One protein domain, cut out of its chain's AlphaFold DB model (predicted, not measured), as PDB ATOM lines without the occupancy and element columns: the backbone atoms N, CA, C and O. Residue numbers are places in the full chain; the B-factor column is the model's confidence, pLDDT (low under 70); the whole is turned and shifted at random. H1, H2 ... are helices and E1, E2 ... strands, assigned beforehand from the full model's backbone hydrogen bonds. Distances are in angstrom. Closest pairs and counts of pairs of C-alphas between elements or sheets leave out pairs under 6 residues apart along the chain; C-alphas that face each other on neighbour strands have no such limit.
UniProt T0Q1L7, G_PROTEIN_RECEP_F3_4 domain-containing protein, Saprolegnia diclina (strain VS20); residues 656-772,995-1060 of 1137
ATOM      1  N   MET A 656       6.419  19.452   1.567       91.19
ATOM      2  CA  MET A 656       4.973  19.302   1.571       91.19
ATOM      3  C   MET A 656       4.377  19.638   2.935       91.19
ATOM      4  O   MET A 656       4.859  19.204   3.973       91.19
ATOM      5  N   LYS A 657       3.261  20.370   2.903       86.50
ATOM      6  CA  LYS A 657       2.478  20.727   4.097       86.50
ATOM      7  C   LYS A 657       1.261  19.837   4.320       86.50
ATOM      8  O   LYS A 657       0.654  19.878   5.380       86.50
ATOM      9  N   VAL A 658       0.862  19.081   3.299       84.88
ATOM     10  CA  VAL A 658      -0.342  18.246   3.324       84.88
ATOM     11  C   VAL A 658       0.025  16.852   2.821       84.88
ATOM     12  O   VAL A 658       0.633  16.757   1.747       84.88
ATOM     13  N   PRO A 659      -0.354  15.786   3.549       88.06
ATOM     14  CA  PRO A 659      -0.176  14.417   3.087       88.06
ATOM     15  C   PRO A 659      -0.840  14.163   1.727       88.06
ATOM     16  O   PRO A 659      -1.943  14.636   1.450       88.06
ATOM     17  N   ARG A 660      -0.163  13.388   0.883       86.31
ATOM     18  CA  ARG A 660      -0.630  12.877  -0.412       86.31
ATOM     19  C   ARG A 660      -1.058  11.415  -0.339       86.31
ATOM     20  O   ARG A 660      -1.940  11.012  -1.094       86.31
ATOM     21  N   PHE A 661      -0.433  10.643   0.545       88.50
ATOM     22  CA  PHE A 661      -0.639   9.205   0.678       88.50
ATOM     23  C   PHE A 661      -1.271   8.858   2.025       88.50
ATOM     24  O   PHE A 661      -1.030   9.530   3.031       88.50
ATOM     25  N   THR A 662      -2.081   7.798   2.032       88.00
ATOM     26  CA  THR A 662      -2.687   7.230   3.239       88.00
ATOM     27  C   THR A 662      -2.301   5.767   3.382       88.00
ATOM     28  O   THR A 662      -2.236   5.031   2.398       88.00
ATOM     29  N   VAL A 663      -2.062   5.339   4.618       88.69
ATOM     30  CA  VAL A 663      -1.728   3.947   4.933       88.69
ATOM     31  C   VAL A 663      -2.986   3.199   5.337       88.69
ATOM     32  O   VAL A 663      -3.714   3.627   6.230       88.69
ATOM     33  N   GLN A 664      -3.243   2.073   4.676       87.56
ATOM     34  CA  GLN A 664      -4.374   1.211   4.994       87.56
ATOM     35  C   GLN A 664      -3.937   0.139   5.992       87.56
ATOM     36  O   GLN A 664      -3.312  -0.848   5.613       87.56
ATOM     37  N   ASP A 665      -4.297   0.319   7.262       89.69
ATOM     38  CA  ASP A 665      -4.075  -0.678   8.307       89.69
ATOM     39  C   ASP A 665      -5.421  -1.146   8.895       89.69
ATOM     40  O   ASP A 665      -6.097  -0.386   9.596       89.69
ATOM     41  N   PRO A 666      -5.830  -2.410   8.667       87.19
ATOM     42  CA  PRO A 666      -7.058  -2.963   9.233       87.19
ATOM     43  C   PRO A 666      -7.134  -2.893  10.764       87.19
ATOM     44  O   PRO A 666      -8.234  -2.846  11.318       87.19
ATOM     45  N   ARG A 667      -5.990  -2.880  11.462       89.38
ATOM     46  CA  ARG A 667      -5.922  -2.770  12.928       89.38
ATOM     47  C   ARG A 667      -6.418  -1.407  13.410       89.38
ATOM     48  O   ARG A 667      -6.935  -1.326  14.522       89.38
ATOM     49  N   MET A 668      -6.344  -0.376  12.560       87.62
ATOM     50  CA  MET A 668      -6.791   0.988  12.865       87.62
ATOM     51  C   MET A 668      -8.309   1.176  12.841       87.62
ATOM     52  O   MET A 668      -8.814   2.152  13.386       87.62
ATOM     53  N   ASN A 669      -9.057   0.237  12.260       84.12
ATOM     54  CA  ASN A 669     -10.515   0.340  12.131       84.12
ATOM     55  C   ASN A 669     -11.278  -0.131  13.383       84.12
ATOM     56  O   ASN A 669     -12.499  -0.296  13.346       84.12
ATOM     57  N   ARG A 670     -10.574  -0.395  14.488       81.88
ATOM     58  CA  ARG A 670     -11.166  -0.911  15.725       81.88
ATOM     59  C   ARG A 670     -11.763   0.229  16.563       81.88
ATOM     60  O   ARG A 670     -11.106   1.253  16.746       81.88
ATOM     61  N   PRO A 671     -12.978   0.064  17.116       76.56
ATOM     62  CA  PRO A 671     -13.528   1.035  18.054       76.56
ATOM     63  C   PRO A 671     -12.692   1.059  19.344       76.56
ATOM     64  O   PRO A 671     -12.248   0.009  19.806       76.56
ATOM     65  N   ASN A 672     -12.505   2.243  19.936       74.19
ATOM     66  CA  ASN A 672     -11.724   2.472  21.166       74.19
ATOM     67  C   ASN A 672     -10.230   2.100  21.082       74.19
ATOM     68  O   ASN A 672      -9.592   1.864  22.110       74.19
ATOM     69  N   LEU A 673      -9.665   2.058  19.873       79.12
ATOM     70  CA  LEU A 673      -8.220   1.963  19.679       79.12
ATOM     71  C   LEU A 673      -7.520   3.170  20.319       79.12
ATOM     72  O   LEU A 673      -8.043   4.279  20.226       79.12
ATOM     73  N   PHE A 674      -6.367   2.955  20.964       77.62
ATOM     74  CA  PHE A 674      -5.679   3.983  21.760       77.62
ATOM     75  C   PHE A 674      -6.540   4.562  22.908       77.62
ATOM     76  O   PHE A 674      -6.382   5.708  23.314       77.62
ATOM     77  N   GLY A 675      -7.506   3.775  23.404       75.19
ATOM     78  CA  GLY A 675      -8.377   4.128  24.526       75.19
ATOM     79  C   GLY A 675      -7.831   3.659  25.879       75.19
ATOM     80  O   GLY A 675      -6.649   3.779  26.180       75.19
ATOM     81  N   SER A 676      -8.690   3.061  26.709       74.31
ATOM     82  CA  SER A 676      -8.393   2.708  28.111       74.31
ATOM     83  C   SER A 676      -7.323   1.630  28.336       74.31
ATOM     84  O   SER A 676      -7.083   1.267  29.483       74.31
ATOM     85  N   CYS A 677      -6.747   1.051  27.280       81.12
ATOM     86  CA  CYS A 677      -5.732   0.003  27.393       81.12
ATOM     87  C   CYS A 677      -4.309   0.462  27.051       81.12
ATOM     88  O   CYS A 677      -3.396  -0.359  27.093       81.12
ATOM     89  N   MET A 678      -4.116   1.750  26.737       86.75
ATOM     90  CA  MET A 678      -2.789   2.370  26.757       86.75
ATOM     91  C   MET A 678      -2.291   2.500  28.196       86.75
ATOM     92  O   MET A 678      -3.081   2.740  29.115       86.75
ATOM     93  N   ALA A 679      -0.983   2.356  28.395       83.69
ATOM     94  CA  ALA A 679      -0.380   2.670  29.683       83.69
ATOM     95  C   ALA A 679      -0.466   4.183  29.958       83.69
ATOM     96  O   ALA A 679      -0.534   4.999  29.044       83.69
ATOM     97  N   SER A 680      -0.462   4.583  31.232       81.31
ATOM     98  CA  SER A 680      -0.655   5.989  31.625       81.31
ATOM     99  C   SER A 680       0.442   6.941  31.134       81.31
ATOM    100  O   SER A 680       0.244   8.151  31.147       81.31
ATOM    101  N   ASN A 681       1.601   6.407  30.752       81.94
ATOM    102  CA  ASN A 681       2.746   7.131  30.201       81.94
ATOM    103  C   ASN A 681       2.839   7.045  28.667       81.94
ATOM    104  O   ASN A 681       3.830   7.496  28.103       81.94
ATOM    105  N   GLU A 682       1.859   6.438  27.998       88.69
ATOM    106  CA  GLU A 682       1.819   6.330  26.541       88.69
ATOM    107  C   GLU A 682       0.981   7.462  25.936       88.69
ATOM    108  O   GLU A 682      -0.129   7.737  26.394       88.69
ATOM    109  N   ILE A 683       1.503   8.119  24.893       90.12
ATOM    110  CA  ILE A 683       0.883   9.308  24.281       90.12
ATOM    111  C   ILE A 683       0.944   9.213  22.751       90.12
ATOM    112  O   ILE A 683       1.907   8.707  22.178       90.12
ATOM    113  N   MET A 684      -0.105   9.686  22.073       91.12
ATOM    114  CA  MET A 684      -0.223   9.692  20.611       91.12
ATOM    115  C   MET A 684      -0.277  11.123  20.074       91.12
ATOM    116  O   MET A 684      -1.167  11.878  20.450       91.12
ATOM    117  N   HIS A 685       0.606  11.461  19.136       93.50
ATOM    118  CA  HIS A 685       0.675  12.763  18.464       93.50
ATOM    119  C   HIS A 685       0.379  12.603  16.969       93.50
ATOM    120  O   HIS A 685       1.269  12.304  16.165       93.50
ATOM    121  N   GLY A 686      -0.896  12.726  16.601       93.69
ATOM    122  CA  GLY A 686      -1.409  12.569  15.241       93.69
ATOM    123  C   GLY A 686      -1.415  13.855  14.411       93.69
ATOM    124  O   GLY A 686      -1.005  14.926  14.853       93.69
ATOM    125  N   LEU A 687      -1.916  13.759  13.176       92.25
ATOM    126  CA  LEU A 687      -2.039  14.910  12.274       92.25
ATOM    127  C   LEU A 687      -3.028  15.949  12.812       92.25
ATOM    128  O   LEU A 687      -4.178  15.611  13.105       92.25
ATOM    129  N   GLY A 688      -2.614  17.216  12.860       92.38
ATOM    130  CA  GLY A 688      -3.470  18.310  13.326       92.38
ATOM    131  C   GLY A 688      -3.702  18.307  14.838       92.38
ATOM    132  O   GLY A 688      -4.737  18.797  15.289       92.38
ATOM    133  N   GLU A 689      -2.786  17.721  15.612       95.31
ATOM    134  CA  GLU A 689      -2.809  17.766  17.074       95.31
ATOM    135  C   GLU A 689      -2.896  19.212  17.592       95.31
ATOM    136  O   GLU A 689      -2.226  20.124  17.097       95.31
ATOM    137  N   THR A 690      -3.700  19.407  18.639       96.25
ATOM    138  CA  THR A 690      -3.758  20.679  19.368       96.25
ATOM    139  C   THR A 690      -3.605  20.463  20.866       96.25
ATOM    140  O   THR A 690      -4.098  19.474  21.415       96.25
ATOM    141  N   VAL A 691      -2.961  21.418  21.528       95.25
ATOM    142  CA  VAL A 691      -2.670  21.413  22.965       95.25
ATOM    143  C   VAL A 691      -3.246  22.656  23.640       95.25
ATOM    144  O   VAL A 691      -3.408  23.709  23.011       95.25
ATOM    145  N   TYR A 692      -3.564  22.532  24.926       92.56
ATOM    146  CA  TYR A 692      -3.864  23.672  25.791       92.56
ATOM    147  C   TYR A 692      -2.573  24.411  26.179       92.56
ATOM    148  O   TYR A 692      -1.467  23.916  25.955       92.56
ATOM    149  N   ALA A 693      -2.689  25.594  26.788       86.81
ATOM    150  CA  ALA A 693      -1.525  26.411  27.154       86.81
ATOM    151  C   ALA A 693      -0.595  25.733  28.181       86.81
ATOM    152  O   ALA A 693       0.592  26.046  28.240       86.81
ATOM    153  N   ASN A 694      -1.115  24.785  28.967       87.19
ATOM    154  CA  ASN A 694      -0.343  23.958  29.900       87.19
ATOM    155  C   ASN A 694       0.390  22.774  29.226       87.19
ATOM    156  O   ASN A 694       1.032  21.992  29.923       87.19
ATOM    157  N   GLY A 695       0.261  22.611  27.904       84.88
ATOM    158  CA  GLY A 695       0.862  21.528  27.125       84.88
ATOM    159  C   GLY A 695       0.062  20.222  27.090       84.88
ATOM    160  O   GLY A 695       0.447  19.313  26.358       84.88
ATOM    161  N   SER A 696      -1.053  20.096  27.821       89.06
ATOM    162  CA  SER A 696      -1.871  18.882  27.756       89.06
ATOM    163  C   SER A 696      -2.641  18.802  26.436       89.06
ATOM    164  O   SER A 696      -3.094  19.813  25.889       89.06
ATOM    165  N   GLN A 697      -2.803  17.586  25.912       90.50
ATOM    166  CA  GLN A 697      -3.489  17.367  24.640       90.50
ATOM    167  C   GLN A 697      -4.967  17.770  24.733       90.50
ATOM    168  O   GLN A 697      -5.728  17.230  25.537       90.50
ATOM    169  N   ALA A 698      -5.376  18.710  23.878       92.56
ATOM    170  CA  ALA A 698      -6.778  19.068  23.669       92.56
ATOM    171  C   ALA A 698      -7.423  18.165  22.613       92.56
ATOM    172  O   ALA A 698      -8.576  17.754  22.746       92.56
ATOM    173  N   PHE A 699      -6.653  17.832  21.578       92.56
ATOM    174  CA  PHE A 699      -7.018  16.886  20.535       92.56
ATOM    175  C   PHE A 699      -5.756  16.132  20.101       92.56
ATOM    176  O   PHE A 699      -4.817  16.791  19.653       92.56
ATOM    177  N   PRO A 700      -5.725  14.788  20.183       89.50
ATOM    178  CA  PRO A 700      -4.530  13.993  19.887       89.50
ATOM    179  C   PRO A 700      -4.172  13.941  18.395       89.50
ATOM    180  O   PRO A 700      -3.159  13.357  18.034       89.50
ATOM    181  N   GLY A 701      -4.986  14.520  17.507       92.69
ATOM    182  CA  GLY A 701      -4.768  14.460  16.063       92.69
ATOM    183  C   GLY A 701      -5.409  13.240  15.392       92.69
ATOM    184  O   GLY A 701      -5.922  12.321  16.033       92.69
ATOM    185  N   VAL A 702      -5.392  13.235  14.058       91.31
ATOM    186  CA  VAL A 702      -5.849  12.108  13.234       91.31
ATOM    187  C   VAL A 702      -4.697  11.129  13.036       91.31
ATOM    188  O   VAL A 702      -3.671  11.486  12.458       91.31
ATOM    189  N   PHE A 703      -4.886   9.887  13.477       91.06
ATOM    190  CA  PHE A 703      -3.913   8.801  13.310       91.06
ATOM    191  C   PHE A 703      -4.339   7.750  12.272       91.06
ATOM    192  O   PHE A 703      -3.480   7.128  11.647       91.06
ATOM    193  N   ASN A 704      -5.643   7.567  12.026       90.06
ATOM    194  CA  ASN A 704      -6.106   6.656  10.974       90.06
ATOM    195  C   ASN A 704      -5.666   7.173   9.593       90.06
ATOM    196  O   ASN A 704      -5.872   8.344   9.271       90.06
ATOM    197  N   GLY A 705      -5.053   6.309   8.785       90.75
ATOM    198  CA  GLY A 705      -4.482   6.677   7.489       90.75
ATOM    199  C   GLY A 705      -3.047   7.211   7.546       90.75
ATOM    200  O   GLY A 705      -2.522   7.599   6.504       90.75
ATOM    201  N   THR A 706      -2.401   7.233   8.717       94.69
ATOM    202  CA  THR A 706      -1.030   7.747   8.904       94.69
ATOM    203  C   THR A 706      -0.020   6.639   9.214       94.69
ATOM    204  O   THR A 706      -0.380   5.541   9.639       94.69
ATOM    205  N   LEU A 707       1.268   6.930   9.033       95.88
ATOM    206  CA  LEU A 707       2.365   6.116   9.544       95.88
ATOM    207  C   LEU A 707       2.584   6.404  11.030       95.88
ATOM    208  O   LEU A 707       2.928   7.528  11.381       95.88
ATOM    209  N   ILE A 708       2.412   5.396  11.889       95.81
ATOM    210  CA  ILE A 708       2.693   5.498  13.320       95.81
ATOM    211  C   ILE A 708       4.144   5.085  13.569       95.81
ATOM    212  O   ILE A 708       4.497   3.910  13.403       95.81
ATOM    213  N   LEU A 709       4.961   6.062  13.953       95.94
ATOM    214  CA  LEU A 709       6.352   5.891  14.355       95.94
ATOM    215  C   LEU A 709       6.424   5.868  15.881       95.94
ATOM    216  O   LEU A 709       5.930   6.784  16.535       95.94
ATOM    217  N   GLU A 710       7.050   4.839  16.441       94.69
ATOM    218  CA  GLU A 710       7.363   4.814  17.871       94.69
ATOM    219  C   GLU A 710       8.400   5.900  18.192       94.69
ATOM    220  O   GLU A 710       9.244   6.218  17.352       94.69
ATOM    221  N   ARG A 711       8.330   6.461  19.399       92.75
ATOM    222  CA  ARG A 711       9.349   7.299  20.032       92.75
ATOM    223  C   ARG A 711       9.750   6.623  21.333       92.75
ATOM    224  O   ARG A 711       8.911   6.437  22.218       92.75
ATOM    225  N   ASN A 712      11.026   6.275  21.424       86.75
ATOM    226  CA  ASN A 712      11.615   5.706  22.622       86.75
ATOM    227  C   ASN A 712      12.483   6.768  23.316       86.75
ATOM    228  O   ASN A 712      12.905   7.736  22.690       86.75
ATOM    229  N   GLY A 713      12.728   6.605  24.615       78.88
ATOM    230  CA  GLY A 713      13.290   7.655  25.475       78.88
ATOM    231  C   GLY A 713      14.780   7.987  25.314       78.88
ATOM    232  O   GLY A 713      15.301   8.683  26.177       78.88
ATOM    233  N   TRP A 714      15.476   7.511  24.275       86.69
ATOM    234  CA  TRP A 714      16.914   7.759  24.086       86.69
ATOM    235  C   TRP A 714      17.214   8.580  22.823       86.69
ATOM    236  O   TRP A 714      16.437   8.622  21.868       86.69
ATOM    237  N   GLN A 715      18.343   9.290  22.830       92.00
ATOM    238  CA  GLN A 715      18.535  10.450  21.955       92.00
ATOM    239  C   GLN A 715      18.828  10.105  20.484       92.00
ATOM    240  O   GLN A 715      18.342  10.802  19.591       92.00
ATOM    241  N   SER A 716      19.585   9.037  20.216       93.56
ATOM    242  CA  SER A 716      19.864   8.565  18.849       93.56
ATOM    243  C   SER A 716      18.587   8.113  18.129       93.56
ATOM    244  O   SER A 716      18.390   8.407  16.945       93.56
ATOM    245  N   HIS A 717      17.665   7.491  18.871       93.62
ATOM    246  CA  HIS A 717      16.347   7.097  18.380       93.62
ATOM    247  C   HIS A 717      15.521   8.301  17.962       93.62
ATOM    248  O   HIS A 717      14.977   8.303  16.858       93.62
ATOM    249  N   ASP A 718      15.467   9.341  18.794       93.31
ATOM    250  CA  ASP A 718      14.678  10.532  18.483       93.31
ATOM    251  C   ASP A 718      15.270  11.294  17.284       93.31
ATOM    252  O   ASP A 718      14.536  11.672  16.370       93.31
ATOM    253  N   LEU A 719      16.600  11.439  17.210       96.31
ATOM    254  CA  LEU A 719      17.273  12.071  16.065       96.31
ATOM    255  C   LEU A 719      16.996  11.316  14.753       96.31
ATOM    256  O   LEU A 719      16.555  11.924  13.772       96.31
ATOM    257  N   SER A 720      17.178   9.992  14.733       95.75
ATOM    258  CA  SER A 720      16.918   9.168  13.541       95.75
ATOM    259  C   SER A 720      15.430   9.137  13.159       95.75
ATOM    260  O   SER A 720      15.085   9.226  11.973       95.75
ATOM    261  N   ARG A 721      14.525   9.091  14.147       95.75
ATOM    262  CA  ARG A 721      13.068   9.173  13.959       95.75
ATOM    263  C   ARG A 721      12.654  10.498  13.334       95.75
ATOM    264  O   ARG A 721      11.790  10.500  12.453       95.75
ATOM    265  N   VAL A 722      13.219  11.624  13.773       96.94
ATOM    266  CA  VAL A 722      12.852  12.939  13.230       96.94
ATOM    267  C   VAL A 722      13.371  13.114  11.807       96.94
ATOM    268  O   VAL A 722      12.612  13.590  10.963       96.94
ATOM    269  N   VAL A 723      14.584  12.641  11.488       97.81
ATOM    270  CA  VAL A 723      15.064  12.581  10.092       97.81
ATOM    271  C   VAL A 723      14.081  11.788   9.223       97.81
ATOM    272  O   VAL A 723      13.626  12.288   8.191       97.81
ATOM    273  N   LEU A 724      13.672  10.593   9.671       96.94
ATOM    274  CA  LEU A 724      12.675   9.777   8.972       96.94
ATOM    275  C   LEU A 724      11.333  10.516   8.824       96.94
ATOM    276  O   LEU A 724      10.729  10.504   7.753       96.94
ATOM    277  N   SER A 725      10.873  11.186   9.879       96.25
ATOM    278  CA  SER A 725       9.596  11.909   9.897       96.25
ATOM    279  C   SER A 725       9.587  13.083   8.916       96.25
ATOM    280  O   SER A 725       8.603  13.256   8.194       96.25
ATOM    281  N   ILE A 726      10.674  13.859   8.836       97.56
ATOM    282  CA  ILE A 726      10.820  14.961   7.873       97.56
ATOM    283  C   ILE A 726      10.757  14.413   6.444       97.56
ATOM    284  O   ILE A 726       9.970  14.903   5.637       97.56
ATOM    285  N   LEU A 727      11.511  13.357   6.125       97.00
ATOM    286  CA  LEU A 727      11.521  12.780   4.776       97.00
ATOM    287  C   LEU A 727      10.158  12.172   4.394       97.00
ATOM    288  O   LEU A 727       9.644  12.424   3.302       97.00
ATOM    289  N   LEU A 728       9.515  11.435   5.305       95.75
ATOM    290  CA  LEU A 728       8.176  10.882   5.075       95.75
ATOM    291  C   LEU A 728       7.136  11.980   4.827       95.75
ATOM    292  O   LEU A 728       6.319  11.850   3.916       95.75
ATOM    293  N   THR A 729       7.161  13.062   5.607       94.81
ATOM    294  CA  THR A 729       6.138  14.115   5.540       94.81
ATOM    295  C   THR A 729       6.398  15.126   4.427       94.81
ATOM    296  O   THR A 729       5.505  15.392   3.623       94.81
ATOM    297  N   GLU A 730       7.612  15.667   4.348       95.75
ATOM    298  CA  GLU A 730       7.943  16.797   3.482       95.75
ATOM    299  C   GLU A 730       8.373  16.373   2.074       95.75
ATOM    300  O   GLU A 730       8.119  17.116   1.122       95.75
ATOM    301  N   VAL A 731       8.974  15.183   1.920       93.56
ATOM    302  CA  VAL A 731       9.524  14.692   0.641       93.56
ATOM    303  C   VAL A 731       8.617  13.657  -0.022       93.56
ATOM    304  O   VAL A 731       8.317  13.783  -1.212       93.56
ATOM    305  N   LEU A 732       8.139  12.667   0.736       91.69
ATOM    306  CA  LEU A 732       7.309  11.575   0.206       91.69
ATOM    307  C   LEU A 732       5.815  11.891   0.270       91.69
ATOM    308  O   LEU A 732       5.081  11.603  -0.671       91.69
ATOM    309  N   GLY A 733       5.371  12.571   1.327       91.81
ATOM    310  CA  GLY A 733       3.995  13.035   1.475       91.81
ATOM    311  C   GLY A 733       3.101  12.042   2.211       91.81
ATOM    312  O   GLY A 733       1.907  11.980   1.932       91.81
ATOM    313  N   TYR A 734       3.644  11.264   3.140       94.12
ATOM    314  CA  TYR A 734       2.858  10.460   4.073       94.12
ATOM    315  C   TYR A 734       2.498  11.281   5.312       94.12
ATOM    316  O   TYR A 734       3.284  12.090   5.804       94.12
ATOM    317  N   GLY A 735       1.301  11.052   5.849       94.00
ATOM    318  CA  GLY A 735       0.972  11.508   7.195       94.00
ATOM    319  C   GLY A 735       1.778  10.720   8.220       94.00
ATOM    320  O   GLY A 735       1.818   9.498   8.123       94.00
ATOM    321  N   VAL A 736       2.387  11.392   9.197       95.62
ATOM    322  CA  VAL A 736       3.155  10.745  10.274       95.62
ATOM    323  C   VAL A 736       2.554  11.110  11.624       95.62
ATOM    324  O   VAL A 736       2.380  12.296  11.922       95.62
ATOM    325  N   THR A 737       2.281  10.071  12.407       95.50
ATOM    326  CA  THR A 737       1.860  10.102  13.806       95.50
ATOM    327  C   THR A 737       3.005   9.584  14.668       95.50
ATOM    328  O   THR A 737       3.620   8.575  14.327       95.50
ATOM    329  N   THR A 738       3.282  10.248  15.787       94.88
ATOM    330  CA  THR A 738       4.283   9.788  16.762       94.88
ATOM    331  C   THR A 738       3.585   9.097  17.929       94.88
ATOM    332  O   THR A 738       2.593   9.610  18.437       94.88
ATOM    333  N   PHE A 739       4.093   7.938  18.340       94.00
ATOM    334  CA  PHE A 739       3.622   7.182  19.498       94.00
ATOM    335  C   PHE A 739       4.723   7.104  20.553       94.00
ATOM    336  O   PHE A 739       5.736   6.441  20.339       94.00
ATOM    337  N   GLU A 740       4.526   7.760  21.689       92.06
ATOM    338  CA  GLU A 740       5.456   7.724  22.814       92.06
ATOM    339  C   GLU A 740       5.192   6.491  23.677       92.06
ATOM    340  O   GLU A 740       4.063   6.251  24.109       92.06
ATOM    341  N   THR A 741       6.234   5.697  23.925       87.31
ATOM    342  CA  THR A 741       6.142   4.467  24.718       87.31
ATOM    343  C   THR A 741       7.376   4.285  25.592       87.31
ATOM    344  O   THR A 741       8.479   4.700  25.243       87.31
ATOM    345  N   GLY A 742       7.200   3.627  26.741       68.25
ATOM    346  CA  GLY A 742       8.262   3.431  27.732       68.25
ATOM    347  C   GLY A 742       9.369   2.447  27.330       68.25
ATOM    348  O   GLY A 742      10.268   2.212  28.129       68.25
ATOM    349  N   GLY A 743       9.324   1.838  26.134       73.19
ATOM    350  CA  GLY A 743      10.397   0.950  25.678       73.19
ATOM    351  C   GLY A 743      10.164   0.220  24.348       73.19
ATOM    352  O   GLY A 743       9.034  -0.006  23.899       73.19
ATOM    353  N   GLY A 744      11.277  -0.196  23.733       76.00
ATOM    354  CA  GLY A 744      11.314  -0.834  22.411       76.00
ATOM    355  C   GLY A 744      11.108  -2.350  22.387       76.00
ATOM    356  O   GLY A 744      10.869  -2.893  21.317       76.00
ATOM    357  N   LEU A 745      11.151  -3.052  23.527       80.25
ATOM    358  CA  LEU A 745      11.074  -4.527  23.561       80.25
ATOM    359  C   LEU A 745       9.784  -5.091  22.952       80.25
ATOM    360  O   LEU A 745       9.795  -6.153  22.334       80.25
ATOM    361  N   ASN A 746       8.677  -4.364  23.101       88.06
ATOM    362  CA  ASN A 746       7.374  -4.790  22.602       88.06
ATOM    363  C   ASN A 746       7.042  -4.247  21.203       88.06
ATOM    364  O   ASN A 746       5.913  -4.432  20.735       88.06
ATOM    365  N   CYS A 747       7.989  -3.593  20.517       90.75
ATOM    366  CA  CYS A 747       7.747  -3.006  19.197       90.75
ATOM    367  C   CYS A 747       7.257  -4.065  18.198       90.75
ATOM    368  O   CYS A 747       6.258  -3.863  17.507       90.75
ATOM    369  N   ALA A 748       7.870  -5.253  18.208       90.75
ATOM    370  CA  ALA A 748       7.510  -6.316  17.282       90.75
ATOM    371  C   ALA A 748       6.093  -6.861  17.535       90.75
ATOM    372  O   ALA A 748       5.343  -7.134  16.597       90.75
ATOM    373  N   GLN A 749       5.683  -6.944  18.805       92.56
ATOM    374  CA  GLN A 749       4.326  -7.337  19.176       92.56
ATOM    375  C   GLN A 749       3.294  -6.293  18.728       92.56
ATOM    376  O   GLN A 749       2.257  -6.663  18.174       92.56
ATOM    377  N   ARG A 750       3.574  -4.996  18.914       92.75
ATOM    378  CA  ARG A 750       2.709  -3.888  18.463       92.75
ATOM    379  C   ARG A 750       2.571  -3.820  16.941       92.75
ATOM    380  O   ARG A 750       1.501  -3.492  16.428       92.75
ATOM    381  N   MET A 751       3.607  -4.215  16.207       93.88
ATOM    382  CA  MET A 751       3.588  -4.343  14.745       93.88
ATOM    383  C   MET A 751       2.856  -5.594  14.232       93.88
ATOM    384  O   MET A 751       2.584  -5.684  13.033       93.88
ATOM    385  N   SER A 752       2.503  -6.528  15.121       89.94
ATOM    386  CA  SER A 752       1.789  -7.763  14.786       89.94
ATOM    387  C   SER A 752       0.257  -7.591  14.743       89.94
ATOM    388  O   SER A 752      -0.267  -6.479  14.815       89.94
ATOM    389  N   PHE A 753      -0.474  -8.706  14.612       84.88
ATOM    390  CA  PHE A 753      -1.933  -8.778  14.802       84.88
ATOM    391  C   PHE A 753      -2.341  -9.313  16.187       84.88
ATOM    392  O   PHE A 753      -3.522  -9.577  16.411       84.88
ATOM    393  N   GLN A 754      -1.376  -9.502  17.092       85.38
ATOM    394  CA  GLN A 754      -1.554 -10.117  18.407       85.38
ATOM    395  C   GLN A 754      -1.147  -9.164  19.542       85.38
ATOM    396  O   GLN A 754      -0.486  -8.146  19.317       85.38
ATOM    397  N   GLY A 755      -1.534  -9.500  20.776       88.12
ATOM    398  CA  GLY A 755      -1.064  -8.835  21.996       88.12
ATOM    399  C   GLY A 755      -1.283  -7.319  22.005       88.12
ATOM    400  O   GLY A 755      -2.394  -6.839  21.787       88.12
ATOM    401  N   LEU A 756      -0.219  -6.547  22.238       89.06
ATOM    402  CA  LEU A 756      -0.307  -5.087  22.348       89.06
ATOM    403  C   LEU A 756      -0.773  -4.374  21.070       89.06
ATOM    404  O   LEU A 756      -1.293  -3.267  21.168       89.06
ATOM    405  N   SER A 757      -0.719  -5.006  19.891       89.12
ATOM    406  CA  SER A 757      -1.298  -4.429  18.661       89.12
ATOM    407  C   SER A 757      -2.814  -4.180  18.740       89.12
ATOM    408  O   SER A 757      -3.386  -3.480  17.903       89.12
ATOM    409  N   HIS A 758      -3.499  -4.763  19.730       86.81
ATOM    410  CA  HIS A 758      -4.903  -4.474  20.013       86.81
ATOM    411  C   HIS A 758      -5.135  -3.094  20.626       86.81
ATOM    412  O   HIS A 758      -6.227  -2.555  20.465       86.81
ATOM    413  N   CYS A 759      -4.117  -2.529  21.271       87.81
ATOM    414  CA  CYS A 759      -4.188  -1.255  21.977       87.81
ATOM    415  C   CYS A 759      -3.374  -0.180  21.277       87.81
ATOM    416  O   CYS A 759      -3.878   0.917  21.044       87.81
ATOM    417  N   THR A 760      -2.144  -0.529  20.909       90.81
ATOM    418  CA  THR A 760      -1.137   0.382  20.381       90.81
ATOM    419  C   THR A 760      -0.514  -0.185  19.104       90.81
ATOM    420  O   THR A 760       0.662  -0.540  19.097       90.81
ATOM    421  N   PRO A 761      -1.278  -0.354  18.005       93.12
ATOM    422  CA  PRO A 761      -0.703  -0.801  16.743       93.12
ATOM    423  C   PRO A 761       0.280   0.242  16.210       93.12
ATOM    424  O   PRO A 761      -0.053   1.419  16.086       93.12
ATOM    425  N   THR A 762       1.483  -0.203  15.864       94.12
ATOM    426  CA  THR A 762       2.552   0.653  15.335       94.12
ATOM    427  C   THR A 762       3.024   0.141  13.979       94.12
ATOM    428  O   THR A 762       2.763  -1.011  13.599       94.12
ATOM    429  N   HIS A 763       3.664   1.020  13.205       95.75
ATOM    430  CA  HIS A 763       4.195   0.678  11.886       95.75
ATOM    431  C   HIS A 763       5.713   0.605  11.877       95.75
ATOM    432  O   HIS A 763       6.252  -0.297  11.241       95.75
ATOM    433  N   ILE A 764       6.392   1.551  12.529       95.38
ATOM    434  CA  ILE A 764       7.846   1.680  12.446       95.38
ATOM    435  C   ILE A 764       8.416   2.009  13.825       95.38
ATOM    436  O   ILE A 764       7.927   2.910  14.500       95.38
ATOM    437  N   ASN A 765       9.483   1.316  14.211       94.62
ATOM    438  CA  ASN A 765      10.390   1.743  15.268       94.62
ATOM    439  C   ASN A 765      11.745   2.044  14.612       94.62
ATOM    440  O   ASN A 765      12.302   1.155  13.970       94.62
ATOM    441  N   SER A 766      12.216   3.293  14.706       93.06
ATOM    442  CA  SER A 766      13.385   3.810  13.973       93.06
ATOM    443  C   SER A 766      14.706   3.165  14.369       93.06
ATOM    444  O   SER A 766      15.587   3.102  13.517       93.06
ATOM    445  N   GLU A 767      14.827   2.683  15.606       91.81
ATOM    446  CA  GLU A 767      16.064   2.127  16.144       91.81
ATOM    447  C   GLU A 767      15.756   1.098  17.247       91.81
ATOM    448  O   GLU A 767      15.114   1.390  18.256       91.81
ATOM    449  N   VAL A 768      16.228  -0.129  17.065       87.12
ATOM    450  CA  VAL A 768      16.082  -1.243  18.000       87.12
ATOM    451  C   VAL A 768      17.438  -1.910  18.170       87.12
ATOM    452  O   VAL A 768      18.076  -2.331  17.204       87.12
ATOM    453  N   TRP A 769      17.840  -2.050  19.427       83.25
ATOM    454  CA  TRP A 769      18.998  -2.832  19.836       83.25
ATOM    455  C   TRP A 769      18.600  -4.307  19.887       83.25
ATOM    456  O   TRP A 769      17.690  -4.676  20.634       83.25
ATOM    457  N   THR A 770      19.230  -5.147  19.067       74.81
ATOM    458  CA  THR A 770      18.856  -6.565  18.905       74.81
ATOM    459  C   THR A 770      19.640  -7.509  19.807       74.81
ATOM    460  O   THR A 770      19.119  -8.572  20.156       74.81
ATOM    461  N   SER A 771      20.851  -7.125  20.213       69.19
ATOM    462  CA  SER A 771      21.716  -7.888  21.117       69.19
ATOM    463  C   SER A 771      20.957  -8.326  22.371       69.19
ATOM    464  O   SER A 771      20.325  -7.518  23.051       69.19
ATOM    465  N   GLY A 772      20.928  -9.639  22.625       64.75
ATOM    466  CA  GLY A 772      20.196 -10.246  23.745       64.75
ATOM    467  C   GLY A 772      18.658 -10.217  23.651       64.75
ATOM    468  O   GLY A 772      17.988 -10.769  24.520       64.75
ATOM    469  N   ARG A 995      16.091  -0.786  12.322       89.88
ATOM    470  CA  ARG A 995      14.712  -0.323  12.278       89.88
ATOM    471  C   ARG A 995      13.784  -1.523  12.146       89.88
ATOM    472  O   ARG A 995      13.986  -2.362  11.273       89.88
ATOM    473  N   TYR A 996      12.734  -1.580  12.958       90.38
ATOM    474  CA  TYR A 996      11.672  -2.577  12.812       90.38
ATOM    475  C   TYR A 996      10.468  -1.979  12.094       90.38
ATOM    476  O   TYR A 996      10.044  -0.860  12.387       90.38
ATOM    477  N   ILE A 997       9.920  -2.743  11.156       91.44
ATOM    478  CA  ILE A 997       8.832  -2.332  10.274       91.44
ATOM    479  C   ILE A 997       7.715  -3.382  10.315       91.44
ATOM    480  O   ILE A 997       7.981  -4.580  10.249       91.44
ATOM    481  N   SER A 998       6.449  -2.966  10.376       91.94
ATOM    482  CA  SER A 998       5.304  -3.874  10.237       91.94
ATOM    483  C   SER A 998       5.150  -4.352   8.794       91.94
ATOM    484  O   SER A 998       5.083  -3.544   7.868       91.94
ATOM    485  N   LYS A 999       4.971  -5.659   8.571       86.00
ATOM    486  CA  LYS A 999       4.744  -6.200   7.220       86.00
ATOM    487  C   LYS A 999       3.452  -5.695   6.567       86.00
ATOM    488  O   LYS A 999       3.293  -5.861   5.364       86.00
ATOM    489  N   ILE A1000       2.551  -5.034   7.297       85.94
ATOM    490  CA  ILE A1000       1.367  -4.377   6.715       85.94
ATOM    491  C   ILE A1000       1.759  -3.327   5.675       85.94
ATOM    492  O   ILE A1000       1.095  -3.213   4.646       85.94
ATOM    493  N   ILE A1001       2.864  -2.611   5.893       87.00
ATOM    494  CA  ILE A1001       3.293  -1.582   4.947       87.00
ATOM    495  C   ILE A1001       3.930  -2.161   3.674       87.00
ATOM    496  O   ILE A1001       4.100  -1.429   2.706       87.00
ATOM    497  N   THR A1002       4.172  -3.482   3.603       75.88
ATOM    498  CA  THR A1002       4.698  -4.141   2.388       75.88
ATOM    499  C   THR A1002       3.762  -4.067   1.184       75.88
ATOM    500  O   THR A1002       4.201  -4.249   0.051       75.88
ATOM    501  N   GLY A1003       2.481  -3.749   1.407       73.06
ATOM    502  CA  GLY A1003       1.533  -3.459   0.332       73.06
ATOM    503  C   GLY A1003       1.818  -2.153  -0.422       73.06
ATOM    504  O   GLY A1003       1.303  -1.980  -1.526       73.06
ATOM    505  N   ASP A1004       2.631  -1.252   0.138       79.75
ATOM    506  CA  ASP A1004       3.045   0.008  -0.484       79.75
ATOM    507  C   ASP A1004       4.517  -0.073  -0.918       79.75
ATOM    508  O   ASP A1004       5.435   0.228  -0.156       79.75
ATOM    509  N   ALA A1005       4.744  -0.497  -2.164       74.31
ATOM    510  CA  ALA A1005       6.092  -0.695  -2.698       74.31
ATOM    511  C   ALA A1005       6.947   0.585  -2.667       74.31
ATOM    512  O   ALA A1005       8.131   0.511  -2.366       74.31
ATOM    513  N   PHE A1006       6.348   1.758  -2.912       79.38
ATOM    514  CA  PHE A1006       7.083   3.024  -2.925       79.38
ATOM    515  C   PHE A1006       7.597   3.392  -1.529       79.38
ATOM    516  O   PHE A1006       8.766   3.750  -1.370       79.38
ATOM    517  N   LEU A1007       6.743   3.260  -0.509       86.50
ATOM    518  CA  LEU A1007       7.151   3.458   0.880       86.50
ATOM    519  C   LEU A1007       8.208   2.434   1.308       86.50
ATOM    520  O   LEU A1007       9.189   2.797   1.957       86.50
ATOM    521  N   MET A1008       8.009   1.163   0.952       82.44
ATOM    522  CA  MET A1008       8.948   0.101   1.299       82.44
ATOM    523  C   MET A1008      10.328   0.329   0.707       82.44
ATOM    524  O   MET A1008      11.312   0.220   1.435       82.44
ATOM    525  N   ASP A1009      10.407   0.667  -0.578       77.25
ATOM    526  CA  ASP A1009      11.682   0.900  -1.248       77.25
ATOM    527  C   ASP A1009      12.456   2.028  -0.552       77.25
ATOM    528  O   ASP A1009      13.635   1.856  -0.243       77.25
ATOM    529  N   PHE A1010      11.788   3.129  -0.186       86.94
ATOM    530  CA  PHE A1010      12.410   4.197   0.600       86.94
ATOM    531  C   PHE A1010      12.904   3.718   1.974       86.94
ATOM    532  O   PHE A1010      14.043   3.998   2.355       86.94
ATOM    533  N   LEU A1011      12.074   2.991   2.727       88.19
ATOM    534  CA  LEU A1011      12.433   2.536   4.074       88.19
ATOM    535  C   LEU A1011      13.593   1.536   4.075       88.19
ATOM    536  O   LEU A1011      14.348   1.509   5.046       88.19
ATOM    537  N   MET A1012      13.744   0.752   3.006       79.19
ATOM    538  CA  MET A1012      14.885  -0.145   2.810       79.19
ATOM    539  C   MET A1012      16.160   0.598   2.396       79.19
ATOM    540  O   MET A1012      17.257   0.114   2.663       79.19
ATOM    541  N   ASN A1013      16.031   1.768   1.763       77.75
ATOM    542  CA  ASN A1013      17.169   2.564   1.298       77.75
ATOM    543  C   ASN A1013      17.693   3.543   2.356       77.75
ATOM    544  O   ASN A1013      18.875   3.875   2.343       77.75
ATOM    545  N   MET A1014      16.829   4.030   3.249       87.50
ATOM    546  CA  MET A1014      17.198   5.044   4.236       87.50
ATOM    547  C   MET A1014      18.199   4.502   5.263       87.50
ATOM    548  O   MET A1014      17.830   3.684   6.111       87.50
ATOM    549  N   GLN A1015      19.406   5.074   5.267       86.56
ATOM    550  CA  GLN A1015      20.493   4.755   6.196       86.56
ATOM    551  C   GLN A1015      21.210   6.034   6.648       86.56
ATOM    552  O   GLN A1015      21.584   6.852   5.818       86.56
ATOM    553  N   ILE A1016      21.440   6.207   7.945       89.69
ATOM    554  CA  ILE A1016      22.245   7.305   8.499       89.69
ATOM    555  C   ILE A1016      23.640   6.749   8.775       89.69
ATOM    556  O   ILE A1016      23.760   5.781   9.521       89.69
ATOM    557  N   ALA A1017      24.688   7.311   8.170       85.31
ATOM    558  CA  ALA A1017      26.048   6.824   8.396       85.31
ATOM    559  C   ALA A1017      26.531   7.146   9.828       85.31
ATOM    560  O   ALA A1017      26.053   8.108  10.429       85.31
ATOM    561  N   PRO A1018      27.529   6.428  10.379       84.69
ATOM    562  CA  PRO A1018      28.065   6.733  11.709       84.69
ATOM    563  C   PRO A1018      28.533   8.189  11.855       84.69
ATOM    564  O   PRO A1018      28.147   8.866  12.799       84.69
ATOM    565  N   LEU A1019      29.266   8.718  10.867       87.31
ATOM    566  CA  LEU A1019      29.726  10.113  10.878       87.31
ATOM    567  C   LEU A1019      28.565  11.126  10.818       87.31
ATOM    568  O   LEU A1019      28.643  12.204  11.402       87.31
ATOM    569  N   ASP A1020      27.482  10.777  10.122       92.44
ATOM    570  CA  ASP A1020      26.266  11.591  10.081       92.44
ATOM    571  C   ASP A1020      25.572  11.623  11.446       92.44
ATOM    572  O   ASP A1020      25.056  12.667  11.853       92.44
ATOM    573  N   MET A1021      25.596  10.501  12.170       93.44
ATOM    574  CA  MET A1021      25.085  10.417  13.533       93.44
ATOM    575  C   MET A1021      25.940  11.258  14.497       93.44
ATOM    576  O   MET A1021      25.383  12.051  15.256       93.44
ATOM    577  N   ASP A1022      27.272  11.194  14.399       92.00
ATOM    578  CA  ASP A1022      28.178  12.050  15.183       92.00
ATOM    579  C   ASP A1022      27.877  13.546  14.954       92.00
ATOM    580  O   ASP A1022      27.842  14.353  15.893       92.00
ATOM    581  N   GLN A1023      27.621  13.932  13.697       93.38
ATOM    582  CA  GLN A1023      27.279  15.306  13.326       93.38
ATOM    583  C   GLN A1023      25.902  15.724  13.862       93.38
ATOM    584  O   GLN A1023      25.762  16.836  14.376       93.38
ATOM    585  N   LEU A1024      24.899  14.845  13.781       96.56
ATOM    586  CA  LEU A1024      23.562  15.063  14.346       96.56
ATOM    587  C   LEU A1024      23.623  15.297  15.860       96.56
ATOM    588  O   LEU A1024      22.995  16.234  16.353       96.56
ATOM    589  N   PHE A1025      24.397  14.494  16.594       96.12
ATOM    590  CA  PHE A1025      24.596  14.682  18.032       96.12
ATOM    591  C   PHE A1025      25.357  15.967  18.359       96.12
ATOM    592  O   PHE A1025      24.969  16.698  19.271       96.12
ATOM    593  N   SER A1026      26.413  16.275  17.603       94.50
ATOM    594  CA  SER A1026      27.189  17.506  17.783       94.50
ATOM    595  C   SER A1026      26.320  18.754  17.592       94.50
ATOM    596  O   SER A1026      26.374  19.687  18.398       94.50
ATOM    597  N   ASP A1027      25.472  18.753  16.560       96.94
ATOM    598  CA  ASP A1027      24.499  19.817  16.315       96.94
ATOM    599  C   ASP A1027      23.436  19.875  17.414       96.94
ATOM    600  O   ASP A1027      23.131  20.959  17.913       96.94
ATOM    601  N   TYR A1028      22.937  18.723  17.860       97.38
ATOM    602  CA  TYR A1028      21.970  18.647  18.952       97.38
ATOM    603  C   TYR A1028      22.512  19.243  20.246       97.38
ATOM    604  O   TYR A1028      21.848  20.084  20.849       97.38
ATOM    605  N   VAL A1029      23.736  18.895  20.647       96.12
ATOM    606  CA  VAL A1029      24.381  19.470  21.835       96.12
ATOM    607  C   VAL A1029      24.591  20.978  21.684       96.12
ATOM    608  O   VAL A1029      24.428  21.721  22.656       96.12
ATOM    609  N   ALA A1030      24.934  21.456  20.485       95.75
ATOM    610  CA  ALA A1030      25.075  22.885  20.223       95.75
ATOM    611  C   ALA A1030      23.732  23.624  20.355       95.75
ATOM    612  O   ALA A1030      23.659  24.635  21.052       95.75
ATOM    613  N   PHE A1031      22.664  23.096  19.754       97.06
ATOM    614  CA  PHE A1031      21.332  23.700  19.805       97.06
ATOM    615  C   PHE A1031      20.667  23.572  21.176       97.06
ATOM    616  O   PHE A1031      19.993  24.499  21.606       97.06
ATOM    617  N   LYS A1032      20.905  22.482  21.911       95.44
ATOM    618  CA  LYS A1032      20.406  22.288  23.283       95.44
ATOM    619  C   LYS A1032      20.917  23.368  24.243       95.44
ATOM    620  O   LYS A1032      20.225  23.719  25.194       95.44
ATOM    621  N   LYS A1033      22.118  23.909  24.002       93.69
ATOM    622  CA  LYS A1033      22.700  25.009  24.795       93.69
ATOM    623  C   LYS A1033      22.078  26.373  24.480       93.69
ATOM    624  O   LYS A1033      22.247  27.301  25.270       93.69
ATOM    625  N   ASP A1034      21.374  26.506  23.359       94.19
ATOM    626  CA  ASP A1034      20.721  27.741  22.939       94.19
ATOM    627  C   ASP A1034      19.229  27.709  23.296       94.19
ATOM    628  O   ASP A1034      18.410  27.102  22.610       94.19
ATOM    629  N   ALA A1035      18.858  28.423  24.361       92.44
ATOM    630  CA  ALA A1035      17.472  28.510  24.826       92.44
ATOM    631  C   ALA A1035      16.506  29.159  23.810       92.44
ATOM    632  O   ALA A1035      15.295  29.119  24.021       92.44
ATOM    633  N   SER A1036      17.012  29.782  22.736       94.88
ATOM    634  CA  SER A1036      16.176  30.313  21.654       94.88
ATOM    635  C   SER A1036      15.699  29.239  20.674       94.88
ATOM    636  O   SER A1036      14.756  29.497  19.925       94.88
ATOM    637  N   VAL A1037      16.305  28.046  20.688       94.75
ATOM    638  CA  VAL A1037      15.915  26.913  19.846       94.75
ATOM    639  C   VAL A1037      14.795  26.129  20.541       94.75
ATOM    640  O   VAL A1037      15.062  25.451  21.532       94.75
ATOM    641  N   PRO A1038      13.541  26.169  20.042       90.56
ATOM    642  CA  PRO A1038      12.413  25.541  20.737       90.56
ATOM    643  C   PRO A1038      12.490  24.011  20.752       90.56
ATOM    644  O   PRO A1038      12.008  23.378  21.684       90.56
ATOM    645  N   ASP A1039      13.082  23.428  19.708       95.06
ATOM    646  CA  ASP A1039      13.277  21.988  19.569       95.06
ATOM    647  C   ASP A1039      14.657  21.698  18.961       95.06
ATOM    648  O   ASP A1039      14.836  21.754  17.733       95.06
ATOM    649  N   PRO A1040      15.657  21.408  19.806       96.50
ATOM    650  CA  PRO A1040      16.992  21.058  19.345       96.50
ATOM    651  C   PRO A1040      17.028  19.775  18.504       96.50
ATOM    652  O   PRO A1040      17.859  19.679  17.600       96.50
ATOM    653  N   VAL A1041      16.136  18.805  18.742       96.25
ATOM    654  CA  VAL A1041      16.099  17.537  17.990       96.25
ATOM    655  C   VAL A1041      15.645  17.802  16.560       96.25
ATOM    656  O   VAL A1041      16.356  17.457  15.614       96.25
ATOM    657  N   PHE A1042      14.510  18.489  16.391       97.06
ATOM    658  CA  PHE A1042      14.009  18.875  15.070       97.06
ATOM    659  C   PHE A1042      14.995  19.765  14.321       97.06
ATOM    660  O   PHE A1042      15.251  19.541  13.139       97.06
ATOM    661  N   THR A1043      15.596  20.737  15.004       97.62
ATOM    662  CA  THR A1043      16.546  21.666  14.379       97.62
ATOM    663  C   THR A1043      17.798  20.940  13.875       97.62
ATOM    664  O   THR A1043      18.244  21.194  12.755       97.62
ATOM    665  N   SER A1044      18.323  19.982  14.647       98.06
ATOM    666  CA  SER A1044      19.478  19.156  14.252       98.06
ATOM    667  C   SER A1044      19.153  18.254  13.070       98.06
ATOM    668  O   SER A1044      19.854  18.275  12.058       98.06
ATOM    669  N   ALA A1045      18.048  17.508  13.164       97.94
ATOM    670  CA  ALA A1045      17.583  16.632  12.095       97.94
ATOM    671  C   ALA A1045      17.310  17.418  10.807       97.94
ATOM    672  O   ALA A1045      17.734  17.009   9.728       97.94
ATOM    673  N   CYS A1046      16.667  18.582  10.912       98.12
ATOM    674  CA  CYS A1046      16.391  19.428   9.764       98.12
ATOM    675  C   CYS A1046      17.671  19.966   9.119       98.12
ATOM    676  O   CYS A1046      17.816  19.901   7.897       98.12
ATOM    677  N   LYS A1047      18.632  20.443   9.918       97.94
ATOM    678  CA  LYS A1047      19.939  20.879   9.412       97.94
ATOM    679  C   LYS A1047      20.647  19.750   8.662       97.94
ATOM    680  O   LYS A1047      21.165  19.979   7.568       97.94
ATOM    681  N   TRP A1048      20.627  18.532   9.205       97.88
ATOM    682  CA  TRP A1048      21.203  17.368   8.535       97.88
ATOM    683  C   TRP A1048      20.491  17.059   7.212       97.88
ATOM    684  O   TRP A1048      21.155  16.945   6.181       97.88
ATOM    685  N   VAL A1049      19.151  17.008   7.201       97.81
ATOM    686  CA  VAL A1049      18.358  16.783   5.978       97.81
ATOM    687  C   VAL A1049      18.667  17.857   4.930       97.81
ATOM    688  O   VAL A1049      18.868  17.543   3.759       97.81
ATOM    689  N   GLN A1050      18.773  19.126   5.323       96.88
ATOM    690  CA  GLN A1050      19.093  20.206   4.390       96.88
ATOM    691  C   GLN A1050      20.487  20.059   3.759       96.88
ATOM    692  O   GLN A1050      20.642  20.313   2.561       96.88
ATOM    693  N   ASN A1051      21.488  19.648   4.541       95.56
ATOM    694  CA  ASN A1051      22.878  19.552   4.089       95.56
ATOM    695  C   ASN A1051      23.158  18.299   3.245       95.56
ATOM    696  O   ASN A1051      24.054  18.321   2.402       95.56
ATOM    697  N   ASN A1052      22.362  17.242   3.412       94.12
ATOM    698  CA  ASN A1052      22.611  15.925   2.820       94.12
ATOM    699  C   ASN A1052      21.664  15.580   1.661       94.12
ATOM    700  O   ASN A1052      21.301  14.419   1.489       94.12
ATOM    701  N   TYR A1053      21.274  16.581   0.853       93.06
ATOM    702  CA  TYR A1053      20.369  16.404  -0.296       93.06
ATOM    703  C   TYR A1053      20.765  15.229  -1.191       93.06
ATOM    704  O   TYR A1053      19.927  14.372  -1.432       93.06
ATOM    705  N   VAL A1054      22.026  15.172  -1.637       85.38
ATOM    706  CA  VAL A1054      22.512  14.111  -2.537       85.38
ATOM    707  C   VAL A1054      22.345  12.736  -1.890       85.38
ATOM    708  O   VAL A1054      21.824  11.821  -2.516       85.38
ATOM    709  N   THR A1055      22.691  12.619  -0.605       86.38
ATOM    710  CA  THR A1055      22.590  11.369   0.151       86.38
ATOM    711  C   THR A1055      21.156  10.848   0.200       86.38
ATOM    712  O   THR A1055      20.908   9.712  -0.193       86.38
ATOM    713  N   TRP A1056      20.196  11.656   0.671       91.69
ATOM    714  CA  TRP A1056      18.826  11.163   0.840       91.69
ATOM    715  C   TRP A1056      18.003  11.188  -0.447       91.69
ATOM    716  O   TRP A1056      17.046  10.420  -0.557       91.69
ATOM    717  N   SER A1057      18.344  12.028  -1.433       87.94
ATOM    718  CA  SER A1057      17.639  12.034  -2.719       87.94
ATOM    719  C   SER A1057      17.815  10.716  -3.460       87.94
ATOM    720  O   SER A1057      16.887  10.279  -4.137       87.94
ATOM    721  N   ASP A1058      18.961  10.060  -3.269       80.06
ATOM    722  CA  ASP A1058      19.270   8.756  -3.857       80.06
ATOM    723  C   ASP A1058      18.493   7.607  -3.194       80.06
ATOM    724  O   ASP A1058      18.344   6.532  -3.778       80.06
ATOM    725  N   TRP A1059      17.939   7.821  -1.995       85.25
ATOM    726  CA  TRP A1059      17.077   6.837  -1.334       85.25
ATOM    727  C   TRP A1059      15.665   6.810  -1.903       85.25
ATOM    728  O   TRP A1059      14.962   5.808  -1.747       85.25
ATOM    729  N   VAL A1060      15.225   7.911  -2.518       85.25
ATOM    730  CA  VAL A1060      13.856   8.059  -3.002       85.25
ATOM    731  C   VAL A1060      13.776   7.667  -4.467       85.25
ATOM    732  O   VAL A1060      14.384   8.283  -5.343       85.25
TER     733      VAL A1060
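This is residues 656 to 772 and 995 to 1060 of the 1137 residues of the protein "G_PROTEIN_RECEP_F3_4 domain-containing protein" of Saprolegnia diclina (strain VS20) (UniProt T0Q1L7). A small three-stranded sheet, E1 E4 E3, and the strand pair E5 and E6 beside E3 make the core, with the long helix H2 over one side, covering E3, E4 and E5. H8 packs on H2 at a steep angle and H7 packs on H8, while E2 lies far out beyond E1 and residues 1033 to 1038 stick out. The printed part has 183 residues, in order H1 E1 E2 E3 H2 E4 H3 H4 E5 E6 H5 H6 H7 H8 H9, nine named helices and six named strands, of the class mixed. The three-stranded sheet is mixed, and E5 and E6 are antiparallel. The whole is compact, with a radius of gyration of the C-alphas of 16.3 A and spans of 43 by 41 by 40 A.

H1 is residues 666 to 669, with C-alpha 666 at (-7.058, -2.963, 9.233). E1 is 683 to 685, E2 697 to 699, and E3 707 to 711, 12.7 A long. H2, 715 to 732, measures 24.5 A. E4 is 736 to 740, 13.1 A long, H3 747 to 750, H4 755 to 758, E5 764 to 768, E6 995 to 998, H5 999 to 1003 and H6 1005 to 1013. H7, 1018 to 1032, measures 20.8 A, and H8, 1040 to 1051, 16.4 A. H9, 1053 to 1057, ends with C-alpha 1057 at (17.639, 12.034, -2.719).

E4 is parallel to E3, with N 711 and O 739 2.8 A apart, and antiparallel to E1, with N 685 and O 738 2.8 A apart. H2 is on one face of this sheet, making two layers, helix over sheet, at a height over the sheet of 9.5 A. E3, H2 and E4 form a strand-helix-strand unit, parallel strands joined through a helix, with a right-handed crossover. E5 and E6 pair through N 765 and O 996, 2.9 A; the closest C-alphas of E3 and E5, Leu 709 and Ile 764, are 4.9 A apart. E2 pairs with no named strand. H8 touches H2, closest C-alphas Val 723 and Ala 1045, 5.2 A, at a steep tilt of 52 degrees, the same way. H7 touches H8, closest C-alphas Phe 1031 and Pro 1040, 5.1 A. H9 is close to H8 but not clearly touching, closest C-alphas Val 1049 and Trp 1056, 7.6 A. H1 is likewise close to H4, closest C-alphas Arg 667 and His 758, 7.4 A. H3 and H4 touch only at the corner, closest C-alphas Arg 750 and Ser 757, 4.0 A; H5 and H6 only just touch, only at the corner, with 3 pairs within 8 A. H6 and H2 are near each other, with 8 pairs of C-alphas within 10 A. Every O i to N i+4 pair is within hydrogen-bond range in H6, H7, H8 and H9; H2 has 13 of 14, H5 0 of 1 with 1 of 2 O i to N i+3 pairs, and H1, H3 and H4 are too short for such a pair.

The C-alphas farthest apart, of Ser 676 and Val 1054, are 45.0 A apart. Residues 773 to 994 are not printed; C-alphas 772 and 995 are 16.1 A apart across the cut. The links H1 to E1 and E1 to E2 are long. Mean pLDDT of the printed part is 89.5; residues 742, 771 and 772 are under 70.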